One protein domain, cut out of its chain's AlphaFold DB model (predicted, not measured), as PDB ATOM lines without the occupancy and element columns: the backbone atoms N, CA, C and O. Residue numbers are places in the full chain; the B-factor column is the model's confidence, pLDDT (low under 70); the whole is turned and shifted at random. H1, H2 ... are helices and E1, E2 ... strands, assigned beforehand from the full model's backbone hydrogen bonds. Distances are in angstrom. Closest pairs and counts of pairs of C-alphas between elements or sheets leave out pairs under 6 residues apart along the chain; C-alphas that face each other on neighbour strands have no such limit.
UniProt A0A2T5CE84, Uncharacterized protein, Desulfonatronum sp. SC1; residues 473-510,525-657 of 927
ATOM      1  N   ALA A 473      73.489  64.851  87.241       94.56
ATOM      2  CA  ALA A 473      73.602  65.214  85.828       94.56
ATOM      3  C   ALA A 473      74.961  65.862  85.527       94.56
ATOM      4  O   ALA A 473      75.619  65.507  84.552       94.56
ATOM      5  N   HIS A 474      75.423  66.781  86.380       94.19
ATOM      6  CA  HIS A 474      76.716  67.439  86.220       94.19
ATOM      7  C   HIS A 474      77.884  66.442  86.247       94.19
ATOM      8  O   HIS A 474      78.708  66.443  85.333       94.19
ATOM      9  N   ARG A 475      77.930  65.539  87.238       92.19
ATOM     10  CA  ARG A 475      78.982  64.509  87.327       92.19
ATOM     11  C   ARG A 475      79.031  63.619  86.088       92.19
ATOM     12  O   ARG A 475      80.119  63.329  85.597       92.19
ATOM     13  N   ILE A 476      77.874  63.209  85.573       91.25
ATOM     14  CA  ILE A 476      77.793  62.351  84.383       91.25
ATOM     15  C   ILE A 476      78.219  63.117  83.139       91.25
ATOM     16  O   ILE A 476      79.042  62.621  82.380       91.25
ATOM     17  N   ASN A 477      77.752  64.353  82.972       92.50
ATOM     18  CA  ASN A 477      78.197  65.222  81.889       92.50
ATOM     19  C   ASN A 477      79.725  65.383  81.866       92.50
ATOM     20  O   ASN A 477      80.331  65.253  80.805       92.50
ATOM     21  N   LEU A 478      80.365  65.609  83.020       90.88
ATOM     22  CA  LEU A 478      81.827  65.690  83.103       90.88
ATOM     23  C   LEU A 478      82.510  64.346  82.821       90.88
ATOM     24  O   LEU A 478      83.573  64.323  82.204       90.88
ATOM     25  N   ALA A 479      81.924  63.225  83.251       88.88
ATOM     26  CA  ALA A 479      82.453  61.894  82.958       88.88
ATOM     27  C   ALA A 479      82.418  61.594  81.451       88.88
ATOM     28  O   ALA A 479      83.424  61.159  80.891       88.88
ATOM     29  N   VAL A 480      81.299  61.911  80.790       86.81
ATOM     30  CA  VAL A 480      81.158  61.827  79.331       86.81
ATOM     31  C   VAL A 480      82.178  62.742  78.664       86.81
ATOM     32  O   VAL A 480      82.976  62.290  77.846       86.81
ATOM     33  N   LYS A 481      82.249  64.009  79.084       86.94
ATOM     34  CA  LYS A 481      83.208  64.976  78.545       86.94
ATOM     35  C   LYS A 481      84.653  64.489  78.671       86.94
ATOM     36  O   LYS A 481      85.408  64.570  77.706       86.94
ATOM     37  N   LYS A 482      85.031  63.930  79.822       87.88
ATOM     38  CA  LYS A 482      86.365  63.369  80.070       87.88
ATOM     39  C   LYS A 482      86.698  62.204  79.143       87.88
ATOM     40  O   LYS A 482      87.844  62.106  78.716       87.88
ATOM     41  N   ALA A 483      85.729  61.349  78.833       83.56
ATOM     42  CA  ALA A 483      85.930  60.248  77.898       83.56
ATOM     43  C   ALA A 483      86.104  60.744  76.451       83.56
ATOM     44  O   ALA A 483      86.981  60.261  75.741       83.56
ATOM     45  N   LEU A 484      85.328  61.749  76.029       79.44
ATOM     46  CA  LEU A 484      85.374  62.278  74.659       79.44
ATOM     47  C   LEU A 484      86.561  63.214  74.399       79.44
ATOM     48  O   LEU A 484      87.108  63.262  73.291       79.44
ATOM     49  N   ARG A 485      86.909  64.026  75.402       80.69
ATOM     50  CA  ARG A 485      87.871  65.135  75.330       80.69
ATOM     51  C   ARG A 485      88.649  65.248  76.654       80.69
ATOM     52  O   ARG A 485      88.384  66.144  77.457       80.69
ATOM     53  N   PRO A 486      89.657  64.386  76.889       77.25
ATOM     54  CA  PRO A 486      90.369  64.324  78.171       77.25
ATOM     55  C   PRO A 486      91.063  65.627  78.594       77.25
ATOM     56  O   PRO A 486      91.253  65.857  79.785       77.25
ATOM     57  N   GLN A 487      91.445  66.479  77.635       73.69
ATOM     58  CA  GLN A 487      92.166  67.731  77.899       73.69
ATOM     59  C   GLN A 487      91.248  68.945  78.155       73.69
ATOM     60  O   GLN A 487      91.749  69.992  78.551       73.69
ATOM     61  N   GLY A 488      89.926  68.809  77.978       75.25
ATOM     62  CA  GLY A 488      88.958  69.917  77.997       75.25
ATOM     63  C   GLY A 488      87.725  69.665  78.870       75.25
ATOM     64  O   GLY A 488      86.622  70.063  78.518       75.25
ATOM     65  N   VAL A 489      87.870  68.968  80.004       81.81
ATOM     66  CA  VAL A 489      86.721  68.480  80.807       81.81
ATOM     67  C   VAL A 489      85.802  69.598  81.313       81.81
ATOM     68  O   VAL A 489      84.591  69.417  81.398       81.81
ATOM     69  N   HIS A 490      86.370  70.757  81.644       82.31
ATOM     70  CA  HIS A 490      85.627  71.905  82.174       82.31
ATOM     71  C   HIS A 490      85.455  73.035  81.153       82.31
ATOM     72  O   HIS A 490      84.931  74.095  81.495       82.31
ATOM     73  N   SER A 491      85.900  72.827  79.914       87.44
ATOM     74  CA  SER A 491      85.775  73.789  78.825       87.44
ATOM     75  C   SER A 491      84.731  73.332  77.820       87.44
ATOM     76  O   SER A 491      84.432  72.148  77.674       87.44
ATOM     77  N   LEU A 492      84.180  74.312  77.119       91.19
ATOM     78  CA  LEU A 492      83.346  74.064  75.961       91.19
ATOM     79  C   LEU A 492      84.251  73.781  74.752       91.19
ATOM     80  O   LEU A 492      85.268  74.454  74.599       91.19
ATOM     81  N   ASP A 493      83.874  72.825  73.908       89.25
ATOM     82  CA  ASP A 493      84.533  72.489  72.644       89.25
ATOM     83  C   ASP A 493      83.517  72.458  71.492       89.25
ATOM     84  O   ASP A 493      82.316  72.251  71.685       89.25
ATOM     85  N   VAL A 494      84.010  72.614  70.262       87.69
ATOM     86  CA  VAL A 494      83.198  72.432  69.050       87.69
ATOM     87  C   VAL A 494      82.637  71.006  68.998       87.69
ATOM     88  O   VAL A 494      83.356  70.028  69.212       87.69
ATOM     89  N   GLY A 495      81.343  70.902  68.701       83.44
ATOM     90  CA  GLY A 495      80.573  69.662  68.694       83.44
ATOM     91  C   GLY A 495      79.896  69.326  70.024       83.44
ATOM     92  O   GLY A 495      79.068  68.416  70.048       83.44
ATOM     93  N   ASP A 496      80.187  70.048  71.115       87.50
ATOM     94  CA  ASP A 496      79.483  69.819  72.377       87.50
ATOM     95  C   ASP A 496      77.991  70.128  72.256       87.50
ATOM     96  O   ASP A 496      77.576  71.120  71.647       87.50
ATOM     97  N   ARG A 497      77.184  69.296  72.913       88.19
ATOM     98  CA  ARG A 497      75.750  69.528  73.089       88.19
ATOM     99  C   ARG A 497      75.526  70.349  74.352       88.19
ATOM    100  O   ARG A 497      76.022  69.983  75.419       88.19
ATOM    101  N   ILE A 498      74.755  71.425  74.239       93.25
ATOM    102  CA  ILE A 498      74.521  72.379  75.327       93.25
ATOM    103  C   ILE A 498      73.043  72.661  75.552       93.25
ATOM    104  O   ILE A 498      72.306  72.908  74.608       93.25
ATOM    105  N   ASP A 499      72.623  72.673  76.808       93.69
ATOM    106  CA  ASP A 499      71.275  72.998  77.256       93.69
ATOM    107  C   ASP A 499      71.233  74.412  77.853       93.69
ATOM    108  O   ASP A 499      72.027  74.750  78.738       93.69
ATOM    109  N   PHE A 500      70.308  75.248  77.377       93.69
ATOM    110  CA  PHE A 500      70.160  76.636  77.816       93.69
ATOM    111  C   PHE A 500      69.271  76.738  79.065       93.69
ATOM    112  O   PHE A 500      68.118  76.289  79.087       93.69
ATOM    113  N   HIS A 501      69.779  77.353  80.136       91.81
ATOM    114  CA  HIS A 501      69.080  77.494  81.419       91.81
ATOM    115  C   HIS A 501      68.310  78.805  81.589       91.81
ATOM    116  O   HIS A 501      67.403  78.874  82.417       91.81
ATOM    117  N   ASN A 502      68.610  79.818  80.783       89.25
ATOM    118  CA  ASN A 502      67.888  81.085  80.735       89.25
ATOM    119  C   ASN A 502      67.547  81.462  79.292       89.25
ATOM    120  O   ASN A 502      68.078  80.898  78.341       89.25
ATOM    121  N   ARG A 503      66.655  82.445  79.141       85.75
ATOM    122  CA  ARG A 503      66.465  83.122  77.861       85.75
ATOM    123  C   ARG A 503      67.735  83.908  77.543       85.75
ATOM    124  O   ARG A 503      68.159  84.727  78.356       85.75
ATOM    125  N   THR A 504      68.326  83.651  76.385       89.69
ATOM    126  CA  THR A 504      69.630  84.197  75.999       89.69
ATOM    127  C   THR A 504      69.495  85.072  74.753       89.69
ATOM    128  O   THR A 504      69.053  84.568  73.717       89.69
ATOM    129  N   PRO A 505      69.894  86.355  74.814       88.25
ATOM    130  CA  PRO A 505      69.949  87.225  73.645       88.25
ATOM    131  C   PRO A 505      70.990  86.749  72.629       88.25
ATOM    132  O   PRO A 505      72.134  86.463  72.993       88.25
ATOM    133  N   VAL A 506      70.605  86.708  71.352       89.19
ATOM    134  CA  VAL A 506      71.553  86.514  70.249       89.19
ATOM    135  C   VAL A 506      72.370  87.790  70.063       89.19
ATOM    136  O   VAL A 506      71.837  88.900  70.068       89.19
ATOM    137  N   VAL A 507      73.681  87.622  69.918       84.06
ATOM    138  CA  VAL A 507      74.640  88.704  69.702       84.06
ATOM    139  C   VAL A 507      74.826  88.898  68.190       84.06
ATOM    140  O   VAL A 507      75.204  87.939  67.514       84.06
ATOM    141  N   PRO A 508      74.574  90.100  67.638       70.94
ATOM    142  CA  PRO A 508      74.802  90.381  66.220       70.94
ATOM    143  C   PRO A 508      76.278  90.220  65.826       70.94
ATOM    144  O   PRO A 508      77.164  90.484  66.640       70.94
ATOM    145  N   ASP A 509      76.553  89.855  64.568       60.34
ATOM    146  CA  ASP A 509      77.924  89.775  64.027       60.34
ATOM    147  C   ASP A 509      78.616  91.158  63.938       60.34
ATOM    148  O   ASP A 509      79.845  91.234  63.944       60.34
ATOM    149  N   ALA A 510      77.852  92.259  63.894       51.62
ATOM    150  CA  ALA A 510      78.354  93.634  63.915       51.62
ATOM    151  C   ALA A 510      77.536  94.496  64.896       51.62
ATOM    152  O   ALA A 510      76.308  94.509  64.848       51.62
ATOM    153  N   ASN A 525      65.641  80.195  73.742       84.75
ATOM    154  CA  ASN A 525      64.771  79.989  74.892       84.75
ATOM    155  C   ASN A 525      65.448  79.100  75.936       84.75
ATOM    156  O   ASN A 525      66.230  78.202  75.628       84.75
ATOM    157  N   ALA A 526      65.078  79.305  77.201       85.38
ATOM    158  CA  ALA A 526      65.422  78.352  78.243       85.38
ATOM    159  C   ALA A 526      64.790  76.993  77.911       85.38
ATOM    160  O   ALA A 526      63.582  76.903  77.680       85.38
ATOM    161  N   GLY A 527      65.596  75.936  77.928       85.19
ATOM    162  CA  GLY A 527      65.148  74.607  77.537       85.19
ATOM    163  C   GLY A 527      65.469  74.232  76.106       85.19
ATOM    164  O   GLY A 527      65.148  73.102  75.766       85.19
ATOM    165  N   ASP A 528      66.054  75.104  75.284       86.44
ATOM    166  CA  ASP A 528      66.569  74.716  73.968       86.44
ATOM    167  C   ASP A 528      67.918  74.000  74.126       86.44
ATOM    168  O   ASP A 528      68.697  74.332  75.020       86.44
ATOM    169  N   ILE A 529      68.194  73.012  73.264       88.12
ATOM    170  CA  ILE A 529      69.521  72.382  73.189       88.12
ATOM    171  C   ILE A 529      70.166  72.779  71.867       88.12
ATOM    172  O   ILE A 529      69.542  72.645  70.816       88.12
ATOM    173  N   GLY A 530      71.404  73.257  71.931       87.56
ATOM    174  CA  GLY A 530      72.216  73.594  70.768       87.56
ATOM    175  C   GLY A 530      73.445  72.701  70.630       87.56
ATOM    176  O   GLY A 530      73.833  72.000  71.566       87.56
ATOM    177  N   VAL A 531      74.071  72.763  69.458       89.00
ATOM    178  CA  VAL A 531      75.380  72.154  69.184       89.00
ATOM    179  C   VAL A 531      76.387  73.261  68.917       89.00
ATOM    180  O   VAL A 531      76.124  74.160  68.119       89.00
ATOM    181  N   VAL A 532      77.528  73.226  69.596       91.25
ATOM    182  CA  VAL A 532      78.570  74.249  69.456       91.25
ATOM    183  C   VAL A 532      79.278  74.108  68.109       91.25
ATOM    184  O   VAL A 532      79.762  73.032  67.772       91.25
ATOM    185  N   GLU A 533      79.379  75.200  67.357       90.31
ATOM    186  CA  GLU A 533      80.045  75.248  66.046       90.31
ATOM    187  C   GLU A 533      81.393  75.969  66.114       90.31
ATOM    188  O   GLU A 533      82.326  75.622  65.394       90.31
ATOM    189  N   TRP A 534      81.503  76.975  66.982       93.06
ATOM    190  CA  TRP A 534      82.718  77.766  67.155       93.06
ATOM    191  C   TRP A 534      82.745  78.435  68.532       93.06
ATOM    192  O   TRP A 534      81.699  78.746  69.105       93.06
ATOM    193  N   ILE A 535      83.945  78.680  69.056       93.06
ATOM    194  CA  ILE A 535      84.177  79.336  70.345       93.06
ATOM    195  C   ILE A 535      85.292  80.363  70.161       93.06
ATOM    196  O   ILE A 535      86.285  80.090  69.493       93.06
ATOM    197  N   SER A 536      85.127  81.537  70.764       91.62
ATOM    198  CA  SER A 536      86.156  82.572  70.802       91.62
ATOM    199  C   SER A 536      87.334  82.165  71.689       91.62
ATOM    200  O   SER A 536      87.139  81.784  72.845       91.62
ATOM    201  N   ASP A 537      88.556  82.361  71.187       87.00
ATOM    202  CA  ASP A 537      89.788  82.252  71.984       87.00
ATOM    203  C   ASP A 537      89.918  83.389  73.014       87.00
ATOM    204  O   ASP A 537      90.646  83.272  73.998       87.00
ATOM    205  N   GLN A 538      89.215  84.503  72.790       88.69
ATOM    206  CA  GLN A 538      89.198  85.651  73.694       88.69
ATOM    207  C   GLN A 538      88.187  85.435  74.822       88.69
ATOM    208  O   GLN A 538      87.003  85.190  74.566       88.69
ATOM    209  N   GLU A 539      88.662  85.584  76.057       91.94
ATOM    210  CA  GLU A 539      87.851  85.608  77.270       91.94
ATOM    211  C   GLU A 539      87.687  87.047  77.768       91.94
ATOM    212  O   GLU A 539      88.665  87.771  77.960       91.94
ATOM    213  N   GLU A 540      86.440  87.465  77.979       93.38
ATOM    214  CA  GLU A 540      86.102  88.773  78.534       93.38
ATOM    215  C   GLU A 540      86.014  88.650  80.063       93.38
ATOM    216  O   GLU A 540      85.122  87.975  80.582       93.38
ATOM    217  N   VAL A 541      86.934  89.290  80.793       95.25
ATOM    218  CA  VAL A 541      86.951  89.289  82.266       95.25
ATOM    219  C   VAL A 541      86.658  90.689  82.799       95.25
ATOM    220  O   VAL A 541      87.341  91.654  82.453       95.25
ATOM    221  N   HIS A 542      85.661  90.799  83.676       94.25
ATOM    222  CA  HIS A 542      85.251  92.053  84.303       94.25
ATOM    223  C   HIS A 542      85.190  91.912  85.826       94.25
ATOM    224  O   HIS A 542      84.371  91.163  86.352       94.25
ATOM    225  N   SER A 543      86.032  92.661  86.536       95.12
ATOM    226  CA  SER A 543      86.114  92.635  88.001       95.12
ATOM    227  C   SER A 543      85.317  93.785  88.619       95.12
ATOM    228  O   SER A 543      85.618  94.956  88.378       95.12
ATOM    229  N   ILE A 544      84.317  93.468  89.445       94.75
ATOM    230  CA  ILE A 544      83.454  94.456  90.108       94.75
ATOM    231  C   ILE A 544      83.630  94.368  91.628       94.75
ATOM    232  O   ILE A 544      83.330  93.344  92.239       94.75
ATOM    233  N   LEU A 545      84.081  95.454  92.264       94.75
ATOM    234  CA  LEU A 545      84.157  95.540  93.725       94.75
ATOM    235  C   LEU A 545      82.785  95.887  94.315       94.75
ATOM    236  O   LEU A 545      82.284  97.002  94.151       94.75
ATOM    237  N   LEU A 546      82.180  94.928  95.016       90.88
ATOM    238  CA  LEU A 546      80.891  95.111  95.677       90.88
ATOM    239  C   LEU A 546      81.050  95.812  97.031       90.88
ATOM    240  O   LEU A 546      82.024  95.616  97.758       90.88
ATOM    241  N   LYS A 547      80.050  96.614  97.407       88.62
ATOM    242  CA  LYS A 547      80.037  97.311  98.699       88.62
ATOM    243  C   LYS A 547      80.064  96.298  99.851       88.62
ATOM    244  O   LYS A 547      79.182  95.451  99.944       88.62
ATOM    245  N   GLY A 548      81.036  96.431 100.756       89.00
ATOM    246  CA  GLY A 548      81.196  95.530 101.905       89.00
ATOM    247  C   GLY A 548      81.892  94.204 101.580       89.00
ATOM    248  O   GLY A 548      81.760  93.252 102.348       89.00
ATOM    249  N   ARG A 549      82.599  94.120 100.446       89.50
ATOM    250  CA  ARG A 549      83.511  93.022 100.108       89.50
ATOM    251  C   ARG A 549      84.937  93.549 100.011       89.50
ATOM    252  O   ARG A 549      85.156  94.619  99.455       89.50
ATOM    253  N   ASP A 550      85.891  92.768 100.509       91.75
ATOM    254  CA  ASP A 550      87.318  93.119 100.464       91.75
ATOM    255  C   ASP A 550      87.977  92.741  99.128       91.75
ATOM    256  O   ASP A 550      89.053  93.236  98.794       91.75
ATOM    257  N   LYS A 551      87.342  91.847  98.360       93.25
ATOM    258  CA  LYS A 551      87.818  91.370  97.057       93.25
ATOM    259  C   LYS A 551      86.767  91.627  95.977       93.25
ATOM    260  O   LYS A 551      85.574  91.530  96.275       93.25
ATOM    261  N   PRO A 552      87.187  91.951  94.742       94.12
ATOM    262  CA  PRO A 552      86.262  92.079  93.628       94.12
ATOM    263  C   PRO A 552      85.676  90.720  93.233       94.12
ATOM    264  O   PRO A 552      86.307  89.678  93.407       94.12
ATOM    265  N   THR A 553      84.469  90.760  92.679       94.75
ATOM    266  CA  THR A 553      83.829  89.625  92.017       94.75
ATOM    267  C   THR A 553      84.208  89.650  90.543       94.75
ATOM    268  O   THR A 553      83.880  90.611  89.844       94.75
ATOM    269  N   ASP A 554      84.880  88.602  90.074       94.25
ATOM    270  CA  ASP A 554      85.234  88.447  88.665       94.25
ATOM    271  C   ASP A 554      84.070  87.829  87.885       94.25
ATOM    272  O   ASP A 554      83.496  86.818  88.290       94.25
ATOM    273  N   LEU A 555      83.731  88.441  86.755       95.12
ATOM    274  CA  LEU A 555      82.770  87.932  85.786       95.12
ATOM    275  C   LEU A 555      83.516  87.528  84.525       95.12
ATOM    276  O   LEU A 555      84.206  88.360  83.936       95.12
ATOM    277  N   ARG A 556      83.360  86.276  84.103       94.94
ATOM    278  CA  ARG A 556      83.995  85.747  82.896       94.94
ATOM    279  C   ARG A 556      82.940  85.443  81.849       94.94
ATOM    280  O   ARG A 556      81.981  84.724  82.129       94.94
ATOM    281  N   PHE A 557      83.135  85.963  80.646       94.94
ATOM    282  CA  PHE A 557      82.279  85.710  79.495       94.94
ATOM    283  C   PHE A 557      83.113  85.226  78.318       94.94
ATOM    284  O   PHE A 557      84.263  85.622  78.136       94.94
ATOM    285  N   ARG A 558      82.505  84.392  77.481       94.56
ATOM    286  CA  ARG A 558      83.051  84.031  76.173       94.56
ATOM    287  C   ARG A 558      81.959  84.072  75.124       94.56
ATOM    288  O   ARG A 558      80.791  83.828  75.428       94.56
ATOM    289  N   LEU A 559      82.345  84.370  73.889       94.06
ATOM    290  CA  LEU A 559      81.460  84.277  72.735       94.06
ATOM    291  C   LEU A 559      81.535  82.866  72.147       94.06
ATOM    292  O   LEU A 559      82.621  82.307  71.995       94.06
ATOM    293  N   MET A 560      80.384  82.311  71.788       94.75
ATOM    294  CA  MET A 560      80.294  81.088  70.997       94.75
ATOM    295  C   MET A 560      79.288  81.257  69.866       94.75
ATOM    296  O   MET A 560      78.341  82.036  69.983       94.75
ATOM    297  N   ARG A 561      79.471  80.470  68.806       93.75
ATOM    298  CA  ARG A 561      78.453  80.205  67.794       93.75
ATOM    299  C   ARG A 561      77.930  78.793  67.993       93.75
ATOM    300  O   ARG A 561      78.720  77.854  68.121       93.75
ATOM    301  N   CYS A 562      76.617  78.634  68.015       90.06
ATOM    302  CA  CYS A 562      75.981  77.331  68.125       90.06
ATOM    303  C   CYS A 562      74.761  77.223  67.213       90.06
ATOM    304  O   CYS A 562      74.071  78.207  66.946       90.06
ATOM    305  N   LYS A 563      74.487  76.002  66.755       86.25
ATOM    306  CA  LYS A 563      73.298  75.661  65.982       86.25
ATOM    307  C   LYS A 563      72.176  75.263  66.926       86.25
ATOM    308  O   LYS A 563      72.308  74.282  67.658       86.25
ATOM    309  N   VAL A 564      71.075  76.006  66.899       81.56
ATOM    310  CA  VAL A 564      69.876  75.744  67.704       81.56
ATOM    311  C   VAL A 564      68.725  75.337  66.775       81.56
ATOM    312  O   VAL A 564      68.438  76.060  65.814       81.56
ATOM    313  N   PRO A 565      68.041  74.203  67.022       72.38
ATOM    314  CA  PRO A 565      66.878  73.799  66.235       72.38
ATOM    315  C   PRO A 565      65.827  74.916  66.154       72.38
ATOM    316  O   PRO A 565      65.440  75.496  67.163       72.38
ATOM    317  N   GLY A 566      65.375  75.238  64.942       67.56
ATOM    318  CA  GLY A 566      64.400  76.305  64.689       67.56
ATOM    319  C   GLY A 566      64.967  77.727  64.595       67.56
ATOM    320  O   GLY A 566      64.324  78.562  63.969       67.56
ATOM    321  N   LEU A 567      66.158  78.004  65.145       72.19
ATOM    322  CA  LEU A 567      66.829  79.313  65.036       72.19
ATOM    323  C   LEU A 567      68.039  79.304  64.087       72.19
ATOM    324  O   LEU A 567      68.447  80.362  63.619       72.19
ATOM    325  N   GLY A 568      68.604  78.133  63.782       80.12
ATOM    326  CA  GLY A 568      69.819  78.018  62.976       80.12
ATOM    327  C   GLY A 568      71.080  78.348  63.777       80.12
ATOM    328  O   GLY A 568      71.113  78.168  64.996       80.12
ATOM    329  N   SER A 569      72.135  78.780  63.088       87.44
ATOM    330  CA  SER A 569      73.404  79.165  63.713       87.44
ATOM    331  C   SER A 569      73.311  80.572  64.297       87.44
ATOM    332  O   SER A 569      73.066  81.535  63.574       87.44
ATOM    333  N   VAL A 570      73.526  80.693  65.605       87.94
ATOM    334  CA  VAL A 570      73.429  81.957  66.344       87.94
ATOM    335  C   VAL A 570      74.669  82.186  67.197       87.94
ATOM    336  O   VAL A 570      75.245  81.239  67.737       87.94
ATOM    337  N   ASN A 571      75.078  83.448  67.352       91.50
ATOM    338  CA  ASN A 571      76.131  83.803  68.300       91.50
ATOM    339  C   ASN A 571      75.521  84.188  69.644       91.50
ATOM    340  O   ASN A 571      74.560  84.955  69.707       91.50
ATOM    341  N   VAL A 572      76.110  83.709  70.731       93.81
ATOM    342  CA  VAL A 572      75.693  84.053  72.092       93.81
ATOM    343  C   VAL A 572      76.916  84.206  72.991       93.81
ATOM    344  O   VAL A 572      77.921  83.509  72.830       93.81
ATOM    345  N   ARG A 573      76.836  85.115  73.966       94.75
ATOM    346  CA  ARG A 573      77.786  85.141  75.087       94.75
ATOM    347  C   ARG A 573      77.344  84.132  76.132       94.75
ATOM    348  O   ARG A 573      76.157  84.079  76.423       94.75
ATOM    349  N   TYR A 574      78.269  83.382  76.719       96.00
ATOM    350  CA  TYR A 574      77.990  82.425  77.792       96.00
ATOM    351  C   TYR A 574      78.924  82.620  78.989       96.00
ATOM    352  O   TYR A 574      79.953  83.289  78.879       96.00
ATOM    353  N   LEU A 575      78.546  82.032  80.128       95.50
ATOM    354  CA  LEU A 575      79.293  82.071  81.391       95.50
ATOM    355  C   LEU A 575      80.072  80.756  81.611       95.50
ATOM    356  O   LEU A 575      79.452  79.753  81.982       95.50
ATOM    357  N   PRO A 576      81.412  80.728  81.449       94.25
ATOM    358  CA  PRO A 576      82.220  79.535  81.729       94.25
ATOM    359  C   PRO A 576      82.107  79.059  83.186       94.25
ATOM    360  O   PRO A 576      82.079  77.856  83.453       94.25
ATOM    361  N   ASP A 577      81.963  79.993  84.128       92.62
ATOM    362  CA  ASP A 577      81.797  79.682  85.553       92.62
ATOM    363  C   ASP A 577      80.469  78.954  85.823       92.62
ATOM    364  O   ASP A 577      80.408  78.053  86.654       92.62
ATOM    365  N   TYR A 578      79.404  79.280  85.078       94.25
ATOM    366  CA  TYR A 578      78.122  78.575  85.192       94.25
ATOM    367  C   TYR A 578      78.194  77.162  84.603       94.25
ATOM    368  O   TYR A 578      77.638  76.227  85.177       94.25
ATOM    369  N   LEU A 579      78.896  76.995  83.475       94.12
ATOM    370  CA  LEU A 579      79.108  75.689  82.844       94.12
ATOM    371  C   LEU A 579      79.854  74.732  83.786       94.12
ATOM    372  O   LEU A 579      79.470  73.565  83.909       94.12
ATOM    373  N   SER A 580      80.881  75.244  84.469       90.19
ATOM    374  CA  SER A 580      81.782  74.477  85.336       90.19
ATOM    375  C   SER A 580      81.297  74.296  86.780       90.19
ATOM    376  O   SER A 580      81.764  73.375  87.444       90.19
ATOM    377  N   ALA A 581      80.353  75.111  87.266       91.19
ATOM    378  CA  ALA A 581      79.818  75.001  88.626       91.19
ATOM    379  C   ALA A 581      79.165  73.632  88.896       91.19
ATOM    380  O   ALA A 581      78.531  73.067  88.014       91.19
ATOM    381  N   GLU A 582      79.201  73.119  90.125       88.69
ATOM    382  CA  GLU A 582      78.542  71.840  90.446       88.69
ATOM    383  C   GLU A 582      77.006  71.936  90.372       88.69
ATOM    384  O   GLU A 582      76.334  71.044  89.852       88.69
ATOM    385  N   LYS A 583      76.453  73.067  90.828       89.12
ATOM    386  CA  LYS A 583      75.019  73.382  90.789       89.12
ATOM    387  C   LYS A 583      74.706  74.430  89.722       89.12
ATOM    388  O   LYS A 583      75.506  75.347  89.530       89.12
ATOM    389  N   PRO A 584      73.566  74.335  89.014       88.38
ATOM    390  CA  PRO A 584      73.166  75.255  87.945       88.38
ATOM    391  C   PRO A 584      72.663  76.602  88.489       88.38
ATOM    392  O   PRO A 584      71.570  77.059  88.157       88.38
ATOM    393  N   GLU A 585      73.478  77.265  89.300       88.88
ATOM    394  CA  GLU A 585      73.134  78.487  90.021       88.88
ATOM    395  C   GLU A 585      74.276  79.503  89.910       88.88
ATOM    396  O   GLU A 585      75.441  79.142  89.748       88.88
ATOM    397  N   LEU A 586      73.928  80.788  89.984       88.25
ATOM    398  CA  LEU A 586      74.892  81.876  90.126       88.25
ATOM    399  C   LEU A 586      74.907  82.327  91.582       88.25
ATOM    400  O   LEU A 586      73.871  82.349  92.245       88.25
ATOM    401  N   SER A 587      76.073  82.734  92.076       89.06
ATOM    402  CA  SER A 587      76.141  83.359  93.398       89.06
ATOM    403  C   SER A 587      75.442  84.725  93.401       89.06
ATOM    404  O   SER A 587      75.396  85.424  92.385       89.06
ATOM    405  N   SER A 588      74.939  85.145  94.568       86.25
ATOM    406  CA  SER A 588      74.333  86.477  94.735       86.25
ATOM    407  C   SER A 588      75.297  87.594  94.312       86.25
ATOM    408  O   SER A 588      74.920  88.505  93.577       86.25
ATOM    409  N   ASP A 589      76.573  87.476  94.691       90.25
ATOM    410  CA  ASP A 589      77.609  88.444  94.336       90.25
ATOM    411  C   ASP A 589      77.840  88.494  92.808       90.25
ATOM    412  O   ASP A 589      77.969  89.586  92.255       90.25
ATOM    413  N   GLN A 590      77.818  87.354  92.100       91.25
ATOM    414  CA  GLN A 590      77.886  87.326  90.629       91.25
ATOM    415  C   GLN A 590      76.671  88.006  89.989       91.25
ATOM    416  O   GLN A 590      76.849  88.840  89.107       91.25
ATOM    417  N   LEU A 591      75.448  87.719  90.444       88.44
ATOM    418  CA  LEU A 591      74.233  88.357  89.914       88.44
ATOM    419  C   LEU A 591      74.248  89.881  90.110       88.44
ATOM    420  O   LEU A 591      73.910  90.632  89.190       88.44
ATOM    421  N   ILE A 592      74.673  90.351  91.288       88.00
ATOM    422  CA  ILE A 592      74.807  91.784  91.582       88.00
ATOM    423  C   ILE A 592      75.879  92.409  90.682       88.00
ATOM    424  O   ILE A 592      75.629  93.451  90.074       88.00
ATOM    425  N   ALA A 593      77.048  91.777  90.562       92.12
ATOM    426  CA  ALA A 593      78.128  92.257  89.706       92.12
ATOM    427  C   ALA A 593      77.700  92.315  88.228       92.12
ATOM    428  O   ALA A 593      77.933  93.331  87.573       92.12
ATOM    429  N   MET A 594      77.019  91.281  87.716       91.19
ATOM    430  CA  MET A 594      76.490  91.244  86.345       91.19
ATOM    431  C   MET A 594      75.502  92.384  86.097       91.19
ATOM    432  O   MET A 594      75.570  93.043  85.062       91.19
ATOM    433  N   ASN A 595      74.607  92.646  87.055       88.31
ATOM    434  CA  ASN A 595      73.661  93.754  86.974       88.31
ATOM    435  C   ASN A 595      74.380  95.114  86.947       88.31
ATOM    436  O   ASN A 595      74.064  95.962  86.117       88.31
ATOM    437  N   ILE A 596      75.373  95.321  87.823       90.00
ATOM    438  CA  ILE A 596      76.175  96.556  87.854       90.00
ATOM    439  C   ILE A 596      76.879  96.767  86.512       90.00
ATOM    440  O   ILE A 596      76.773  97.850  85.938       90.00
ATOM    441  N   PHE A 597      77.558  95.740  86.000       91.88
ATOM    442  CA  PHE A 597      78.312  95.829  84.755       91.88
ATOM    443  C   PHE A 597      77.403  96.103  83.549       91.88
ATOM    444  O   PHE A 597      77.618  97.064  82.809       91.88
ATOM    445  N   ALA A 598      76.326  95.329  83.392       88.81
ATOM    446  CA  ALA A 598      75.372  95.533  82.305       88.81
ATOM    447  C   ALA A 598      74.716  96.921  82.372       88.81
ATOM    448  O   ALA A 598      74.485  97.548  81.337       88.81
ATOM    449  N   ARG A 599      74.452  97.433  83.581       88.69
ATOM    450  CA  ARG A 599      73.908  98.781  83.776       88.69
ATOM    451  C   ARG A 599      74.907  99.864  83.384       88.69
ATOM    452  O   ARG A 599      74.516 100.818  82.720       88.69
ATOM    453  N   GLN A 600      76.180  99.721  83.755       90.44
ATOM    454  CA  GLN A 600      77.238 100.649  83.340       90.44
ATOM    455  C   GLN A 600      77.350 100.716  81.813       90.44
ATOM    456  O   GLN A 600      77.433 101.814  81.261       90.44
ATOM    457  N   GLN A 601      77.282  99.566  81.137       88.25
ATOM    458  CA  GLN A 601      77.293  99.504  79.678       88.25
ATOM    459  C   GLN A 601      76.052 100.179  79.077       88.25
ATOM    460  O   GLN A 601      76.179 101.071  78.243       88.25
ATOM    461  N   ALA A 602      74.858  99.850  79.579       86.94
ATOM    462  CA  ALA A 602      73.611 100.453  79.120       86.94
ATOM    463  C   ALA A 602      73.583 101.983  79.295       86.94
ATOM    464  O   ALA A 602      73.116 102.696  78.408       86.94
ATOM    465  N   GLU A 603      74.086 102.499  80.422       89.19
ATOM    466  CA  GLU A 603      74.192 103.940  80.672       89.19
ATOM    467  C   GLU A 603      75.217 104.622  79.759       89.19
ATOM    468  O   GLU A 603      74.996 105.767  79.367       89.19
ATOM    469  N   LYS A 604      76.317 103.939  79.416       87.25
ATOM    470  CA  LYS A 604      77.314 104.432  78.456       87.25
ATOM    471  C   LYS A 604      76.709 104.553  77.059       87.25
ATOM    472  O   LYS A 604      76.867 105.586  76.417       87.25
ATOM    473  N   ASP A 605      75.954 103.545  76.636       82.50
ATOM    474  CA  ASP A 605      75.271 103.547  75.341       82.50
ATOM    475  C   ASP A 605      74.123 104.583  75.288       82.50
ATOM    476  O   ASP A 605      73.625 104.905  74.210       82.50
ATOM    477  N   LEU A 606      73.634 105.069  76.439       86.94
ATOM    478  CA  LEU A 606      72.608 106.122  76.570       86.94
ATOM    479  C   LEU A 606      73.219 107.485  76.954       86.94
ATOM    480  O   LEU A 606      72.526 108.323  77.539       86.94
ATOM    481  N   GLY A 607      74.503 107.707  76.650       84.00
ATOM    482  CA  GLY A 607      75.270 108.891  77.052       84.00
ATOM    483  C   GLY A 607      74.559 110.221  76.782       84.00
ATOM    484  O   GLY A 607      74.412 111.022  77.703       84.00
ATOM    485  N   ASP A 608      74.003 110.409  75.583       83.00
ATOM    486  CA  ASP A 608      73.306 111.647  75.198       83.00
ATOM    487  C   ASP A 608      72.097 111.959  76.095       83.00
ATOM    488  O   ASP A 608      71.873 113.097  76.515       83.00
ATOM    489  N   LEU A 609      71.311 110.932  76.434       83.19
ATOM    490  CA  LEU A 609      70.170 111.074  77.340       83.19
ATOM    491  C   LEU A 609      70.635 111.340  78.772       83.19
ATOM    492  O   LEU A 609      69.997 112.118  79.480       83.19
ATOM    493  N   LYS A 610      71.751 110.733  79.192       85.56
ATOM    494  CA  LYS A 610      72.357 110.967  80.507       85.56
ATOM    495  C   LYS A 610      72.837 112.415  80.648       85.56
ATOM    496  O   LYS A 610      72.584 113.030  81.682       85.56
ATOM    497  N   GLU A 611      73.448 112.975  79.605       85.44
ATOM    498  CA  GLU A 611      73.840 114.389  79.551       85.44
ATOM    499  C   GLU A 611      72.635 115.335  79.525       85.44
ATOM    500  O   GLU A 611      72.618 116.352  80.218       85.44
ATOM    501  N   LYS A 612      71.588 115.012  78.755       85.56
ATOM    502  CA  LYS A 612      70.333 115.780  78.775       85.56
ATOM    503  C   LYS A 612      69.750 115.823  80.190       85.56
ATOM    504  O   LYS A 612      69.274 116.864  80.641       85.56
ATOM    505  N   LEU A 613      69.811 114.697  80.896       87.62
ATOM    506  CA  LEU A 613      69.281 114.563  82.241       87.62
ATOM    507  C   LEU A 613      70.075 115.364  83.280       87.62
ATOM    508  O   LEU A 613      69.467 115.955  84.171       87.62
ATOM    509  N   SER A 614      71.408 115.409  83.168       86.62
ATOM    510  CA  SER A 614      72.237 116.233  84.056       86.62
ATOM    511  C   SER A 614      71.951 117.722  83.863       86.62
ATOM    512  O   SER A 614      71.745 118.416  84.853       86.62
ATOM    513  N   ARG A 615      71.800 118.184  82.612       85.94
ATOM    514  CA  ARG A 615      71.429 119.580  82.309       85.94
ATOM    515  C   ARG A 615      70.068 119.965  82.900       85.94
ATOM    516  O   ARG A 615      69.942 121.031  83.486       85.94
ATOM    517  N   LEU A 616      69.064 119.089  82.793       87.25
ATOM    518  CA  LEU A 616      67.736 119.320  83.388       87.25
ATOM    519  C   LEU A 616      67.769 119.326  84.924       87.25
ATOM    520  O   LEU A 616      67.011 120.061  85.546       87.25
ATOM    521  N   LYS A 617      68.637 118.515  85.539       86.81
ATOM    522  CA  LYS A 617      68.793 118.442  87.001       86.81
ATOM    523  C   LYS A 617      69.406 119.712  87.595       86.81
ATOM    524  O   LYS A 617      69.130 120.034  88.745       86.81
ATOM    525  N   GLU A 618      70.278 120.363  86.833       86.31
ATOM    526  CA  GLU A 618      70.996 121.582  87.223       86.31
ATOM    527  C   GLU A 618      70.189 122.865  86.951       86.31
ATOM    528  O   GLU A 618      70.615 123.941  87.360       86.31
ATOM    529  N   SER A 619      69.031 122.767  86.283       83.12
ATOM    530  CA  SER A 619      68.136 123.901  86.016       83.12
ATOM    531  C   SER A 619      67.304 124.269  87.252       83.12
ATOM    532  O   SER A 619      66.711 123.403  87.899       83.12
ATOM    533  N   ASP A 620      67.211 125.567  87.550       80.94
ATOM    534  CA  ASP A 620      66.364 126.106  88.624       80.94
ATOM    535  C   ASP A 620      64.897 126.336  88.189       80.94
ATOM    536  O   ASP A 620      64.057 126.693  89.019       80.94
ATOM    537  N   ASP A 621      64.562 126.107  86.912       86.19
ATOM    538  CA  ASP A 621      63.208 126.263  86.358       86.19
ATOM    539  C   ASP A 621      62.265 125.121  86.814       86.19
ATOM    540  O   ASP A 621      62.563 123.932  86.671       86.19
ATOM    541  N   GLU A 622      61.087 125.462  87.354       77.69
ATOM    542  CA  GLU A 622      60.089 124.479  87.815       77.69
ATOM    543  C   GLU A 622      59.525 123.589  86.690       77.69
ATOM    544  O   GLU A 622      59.215 122.413  86.914       77.69
ATOM    545  N   ALA A 623      59.434 124.093  85.457       79.31
ATOM    546  CA  ALA A 623      59.047 123.285  84.304       79.31
ATOM    547  C   ALA A 623      60.122 122.238  83.968       79.31
ATOM    548  O   ALA A 623      59.791 121.106  83.591       79.31
ATOM    549  N   ASP A 624      61.399 122.576  84.159       83.12
ATOM    550  CA  ASP A 624      62.516 121.658  83.941       83.12
ATOM    551  C   ASP A 624      62.631 120.604  85.046       83.12
ATOM    552  O   ASP A 624      62.938 119.454  84.735       83.12
ATOM    553  N   LYS A 625      62.274 120.912  86.302       80.25
ATOM    554  CA  LYS A 625      62.185 119.903  87.381       80.25
ATOM    555  C   LYS A 625      61.102 118.853  87.114       80.25
ATOM    556  O   LYS A 625      61.323 117.657  87.328       80.25
ATOM    557  N   SER A 626      59.941 119.277  86.608       79.94
ATOM    558  CA  SER A 626      58.865 118.362  86.202       79.94
ATOM    559  C   SER A 626      59.288 117.485  85.013       79.94
ATOM    560  O   SER A 626      59.127 116.261  85.041       79.94
ATOM    561  N   ARG A 627      59.942 118.083  84.004       83.31
ATOM    562  CA  ARG A 627      60.536 117.349  82.870       83.31
ATOM    563  C   ARG A 627      61.649 116.399  83.300       83.31
ATOM    564  O   ARG A 627      61.704 115.288  82.783       83.31
ATOM    565  N   TYR A 628      62.497 116.791  84.253       86.44
ATOM    566  CA  TYR A 628      63.554 115.948  84.810       86.44
ATOM    567  C   TYR A 628      62.971 114.660  85.384       86.44
ATOM    568  O   TYR A 628      63.493 113.587  85.099       86.44
ATOM    569  N   LYS A 629      61.870 114.739  86.142       82.75
ATOM    570  CA  LYS A 629      61.225 113.549  86.708       82.75
ATOM    571  C   LYS A 629      60.757 112.580  85.613       82.75
ATOM    572  O   LYS A 629      61.117 111.406  85.660       82.75
ATOM    573  N   ALA A 630      60.035 113.075  84.607       83.12
ATOM    574  CA  ALA A 630      59.541 112.251  83.501       83.12
ATOM    575  C   ALA A 630      60.681 111.666  82.637       83.12
ATOM    576  O   ALA A 630      60.669 110.483  82.295       83.12
ATOM    577  N   GLU A 631      61.702 112.464  82.313       84.69
ATOM    578  CA  GLU A 631      62.871 111.999  81.553       84.69
ATOM    579  C   GLU A 631      63.748 111.045  82.374       84.69
ATOM    580  O   GLU A 631      64.363 110.146  81.807       84.69
ATOM    581  N   LYS A 632      63.774 111.173  83.708       85.50
ATOM    582  CA  LYS A 632      64.471 110.238  84.601       85.50
ATOM    583  C   LYS A 632      63.782 108.885  84.632       85.50
ATOM    584  O   LYS A 632      64.456 107.871  84.473       85.50
ATOM    585  N   GLU A 633      62.460 108.868  84.752       80.19
ATOM    586  CA  GLU A 633      61.669 107.639  84.646       80.19
ATOM    587  C   GLU A 633      61.881 106.963  83.281       80.19
ATOM    588  O   GLU A 633      62.157 105.762  83.217       80.19
ATOM    589  N   ARG A 634      61.869 107.740  82.187       81.62
ATOM    590  CA  ARG A 634      62.164 107.237  80.838       81.62
ATOM    591  C   ARG A 634      63.590 106.696  80.709       81.62
ATOM    592  O   ARG A 634      63.782 105.620  80.143       81.62
ATOM    593  N   PHE A 635      64.586 107.422  81.213       85.81
ATOM    594  CA  PHE A 635      65.986 107.002  81.193       85.81
ATOM    595  C   PHE A 635      66.179 105.695  81.965       85.81
ATOM    596  O   PHE A 635      66.779 104.761  81.439       85.81
ATOM    597  N   ASP A 636      65.626 105.592  83.176       81.25
ATOM    598  CA  ASP A 636      65.729 104.382  83.993       81.25
ATOM    599  C   ASP A 636      65.035 103.184  83.325       81.25
ATOM    600  O   ASP A 636      65.585 102.081  83.329       81.25
ATOM    601  N   LEU A 637      63.879 103.387  82.682       76.94
ATOM    602  CA  LEU A 637      63.208 102.351  81.894       76.94
ATOM    603  C   LEU A 637      64.077 101.870  80.719       76.94
ATOM    604  O   LEU A 637      64.222 100.663  80.519       76.94
ATOM    605  N   LEU A 638      64.687 102.790  79.962       81.25
ATOM    606  CA  LEU A 638      65.558 102.458  78.827       81.25
ATOM    607  C   LEU A 638      66.837 101.736  79.263       81.25
ATOM    608  O   LEU A 638      67.202 100.736  78.642       81.25
ATOM    609  N   VAL A 639      67.486 102.197  80.340       83.38
ATOM    610  CA  VAL A 639      68.649 101.523  80.939       83.38
ATOM    611  C   VAL A 639      68.275 100.092  81.306       83.38
ATOM    612  O   VAL A 639      68.947  99.157  80.883       83.38
ATOM    613  N   ASN A 640      67.174  99.896  82.033       76.88
ATOM    614  CA  ASN A 640      66.752  98.562  82.453       76.88
ATOM    615  C   ASN A 640      66.377  97.665  81.262       76.88
ATOM    616  O   ASN A 640      66.742  96.491  81.251       76.88
ATOM    617  N   ARG A 641      65.709  98.199  80.229       76.56
ATOM    618  CA  ARG A 641      65.405  97.446  79.001       76.56
ATOM    619  C   ARG A 641      66.689  96.968  78.317       76.56
ATOM    620  O   ARG A 641      66.764  95.806  77.924       76.56
ATOM    621  N   ARG A 642      67.710  97.831  78.230       80.75
ATOM    622  CA  ARG A 642      69.033  97.470  77.695       80.75
ATOM    623  C   ARG A 642      69.756  96.449  78.568       80.75
ATOM    624  O   ARG A 642      70.333  95.521  78.019       80.75
ATOM    625  N   VAL A 643      69.671  96.555  79.896       81.88
ATOM    626  CA  VAL A 643      70.214  95.541  80.819       81.88
ATOM    627  C   VAL A 643      69.563  94.180  80.569       81.88
ATOM    628  O   VAL A 643      70.269  93.196  80.387       81.88
ATOM    629  N   ILE A 644      68.233  94.113  80.480       76.06
ATOM    630  CA  ILE A 644      67.505  92.851  80.268       76.06
ATOM    631  C   ILE A 644      67.781  92.256  78.879       76.06
ATOM    632  O   ILE A 644      67.859  91.040  78.743       76.06
ATOM    633  N   CYS A 645      67.981  93.072  77.846       77.88
ATOM    634  CA  CYS A 645      68.342  92.569  76.513       77.88
ATOM    635  C   CYS A 645      69.858  92.352  76.344       77.88
ATOM    636  O   CYS A 645      70.307  91.938  75.279       77.88
ATOM    637  N   SER A 646      70.662  92.641  77.371       83.81
ATOM    638  CA  SER A 646      72.116  92.567  77.287       83.81
ATOM    639  C   SER A 646      72.602  91.121  77.277       83.81
ATOM    640  O   SER A 646      72.268  90.333  78.165       83.81
ATOM    641  N   GLY A 647      73.511  90.816  76.347       86.06
ATOM    642  CA  GLY A 647      74.286  89.573  76.347       86.06
ATOM    643  C   GLY A 647      75.258  89.428  77.528       86.06
ATOM    644  O   GLY A 647      75.925  88.406  77.610       86.06
ATOM    645  N   TYR A 648      75.355  90.415  78.431       89.38
ATOM    646  CA  TYR A 648      76.106  90.303  79.685       89.38
ATOM    647  C   TYR A 648      75.212  89.891  80.853       89.38
ATOM    648  O   TYR A 648      75.500  88.911  81.528       89.38
ATOM    649  N   PHE A 649      74.098  90.590  81.086       87.75
ATOM    650  CA  PHE A 649      73.195  90.242  82.189       87.75
ATOM    651  C   PHE A 649      72.447  88.927  81.928       87.75
ATOM    652  O   PHE A 649      72.353  88.077  82.812       87.75
ATOM    653  N   ASN A 650      71.975  88.738  80.693       87.56
ATOM    654  CA  ASN A 650      71.341  87.507  80.229       87.56
ATOM    655  C   ASN A 650      72.280  86.670  79.352       87.56
ATOM    656  O   ASN A 650      71.825  85.954  78.459       87.56
ATOM    657  N   ALA A 651      73.587  86.721  79.637       93.00
ATOM    658  CA  ALA A 651      74.538  85.756  79.098       93.00
ATOM    659  C   ALA A 651      74.014  84.320  79.287       93.00
ATOM    660  O   ALA A 651      73.333  84.010  80.272       93.00
ATOM    661  N   ALA A 652      74.324  83.453  78.331       95.00
ATOM    662  CA  ALA A 652      73.879  82.076  78.299       95.00
ATOM    663  C   ALA A 652      74.384  81.322  79.532       95.00
ATOM    664  O   ALA A 652      75.587  81.139  79.748       95.00
ATOM    665  N   ARG A 653      73.429  80.865  80.335       95.06
ATOM    666  CA  ARG A 653      73.632  79.925  81.430       95.06
ATOM    667  C   ARG A 653      73.509  78.535  80.822       95.06
ATOM    668  O   ARG A 653      72.398  78.054  80.634       95.06
ATOM    669  N   ILE A 654      74.622  77.931  80.421       96.00
ATOM    670  CA  ILE A 654      74.613  76.666  79.672       96.00
ATOM    671  C   ILE A 654      75.131  75.501  80.503       96.00
ATOM    672  O   ILE A 654      76.022  75.668  81.336       96.00
ATOM    673  N   ARG A 655      74.593  74.312  80.239       95.31
ATOM    674  CA  ARG A 655      75.099  73.029  80.736       95.31
ATOM    675  C   ARG A 655      75.335  72.078  79.583       95.31
ATOM    676  O   ARG A 655      74.698  72.216  78.550       95.31
ATOM    677  N   PHE A 656      76.230  71.112  79.747       93.88
ATOM    678  CA  PHE A 656      76.299  70.009  78.793       93.88
ATOM    679  C   PHE A 656      74.973  69.240  78.788       93.88
ATOM    680  O   PHE A 656      74.351  69.065  79.834       93.88
ATOM    681  N   ALA A 657      74.554  68.797  77.608       92.19
ATOM    682  CA  ALA A 657      73.253  68.171  77.391       92.19
ATOM    683  C   ALA A 657      73.338  66.652  77.149       92.19
ATOM    684  O   ALA A 657      72.460  66.090  76.498       92.19
TER     685      ALA A 657
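This is residues 473 to 510 and 525 to 657 of the 927 residues of an uncharacterized protein of Desulfonatronum sp. SC1 (UniProt A0A2T5CE84). A strongly twisted and curled sheet of five strands makes the body, and the helical hairpin of H4 and H5 forms a long arm at one end of it, while H1 lies at the opposite end and only grazes the sheet. H3 lies over E3 and E2 and joins the body to the arm, and the short H2 is beside the strands. The printed part has 171 residues with five named helices and five named strands, in the order H1 E1 E2 E3 E4 H2 H3 H4 H5 E5; the sheet runs E4 E3 E2 E1 E5, all antiparallel, and the class is mixed, helices and strands. The whole is loose, with a radius of gyration of the C-alphas of 19.7 A, and elongated, with spans of 70 by 42 by 26 A.

H1 holds residues 473 to 484, with C-alpha 473 at (73.602, 65.214, 85.828), and is 16.5 A long from first to last C-alpha. E1 follows at residues 497 to 500, 10.2 A. After the cut, E2 holds residues 529 to 544, 31.1 A, and bends by 102 degrees at residue 533. E3, residues 553 to 564, is 31.3 A long and bends by 66 degrees at residue 561. E4 holds residues 568 to 574, 17.5 A, and H2 residues 576 to 580, 6.2 A. H3, residues 588 to 605, is 25.9 A long, and H4, residues 607 to 617, is 15.2 A long. H5, residues 622 to 644, is the longest helix at 33.4 A, with C-alpha 622 at (60.089, 124.479, 87.815). E5, residues 654 to 656, is 6.9 A long, with C-alpha 656 at (76.299, 70.009, 78.793).

E2, E3 and E4 form a meander, each strand the antiparallel neighbour of the one before, and both E2 with E3 and E3 with E4 are hairpins. Between E2 and E3, N 542 and O 555 are 2.9 A apart, within hydrogen-bond range; between E3 and E4, N 560 and O 572 are 2.9 A apart. The pairing of E2 is staggered: residues 529 to 531 pair with E1, where N 530 and O 498 are 2.8 A apart, and residues 531 to 544 pair with E3. E5 is an edge strand beside E1, with N 499 and O 655 at 2.7 A. The other edge strand is E4, and the closest C-alphas of E4 and E5, those of Tyr 574 and Ile 654, are 6.9 A apart. H1 only grazes the sheet with its residues 473 to 481; its closest C-alpha pair with E5 is Asn 477 and Phe 656, 6.0 A. H2 stands at the sheet's level, at a height over the sheet of 3.3 A. H3 is on the sheet at a height of 9.5 A, over E3 and E2, and runs across the strands, at 79 degrees to E3 on the local plane. Residues 595 to 603 of H3 touch residues 639 to 643 of H5, opposite ways at a steep tilt of 58 degrees, closest at the C-alphas of Ala 598 and Val 643, 5.4 A. H4 and H5 touch as a helical hairpin, opposite ways at a shallow tilt of 29 degrees, closest at the C-alphas of Leu 616 and Tyr 628, 5.6 A. H4 and H5 are not on the sheet. In H1, H2, H3, H4 and H5 every O i to N i+4 pair is within hydrogen-bond range.

The two C-alphas farthest apart, those of Ala 483 and Asp 621, are 70.3 A apart. Residues 511 to 524 are not printed, and C-alphas 510 and 525 are 22.2 A apart across the cut. The link from H1 to E1 is long. The mean pLDDT of the printed part is 87.2; residues 509 to 510 and residue 566 are under 70.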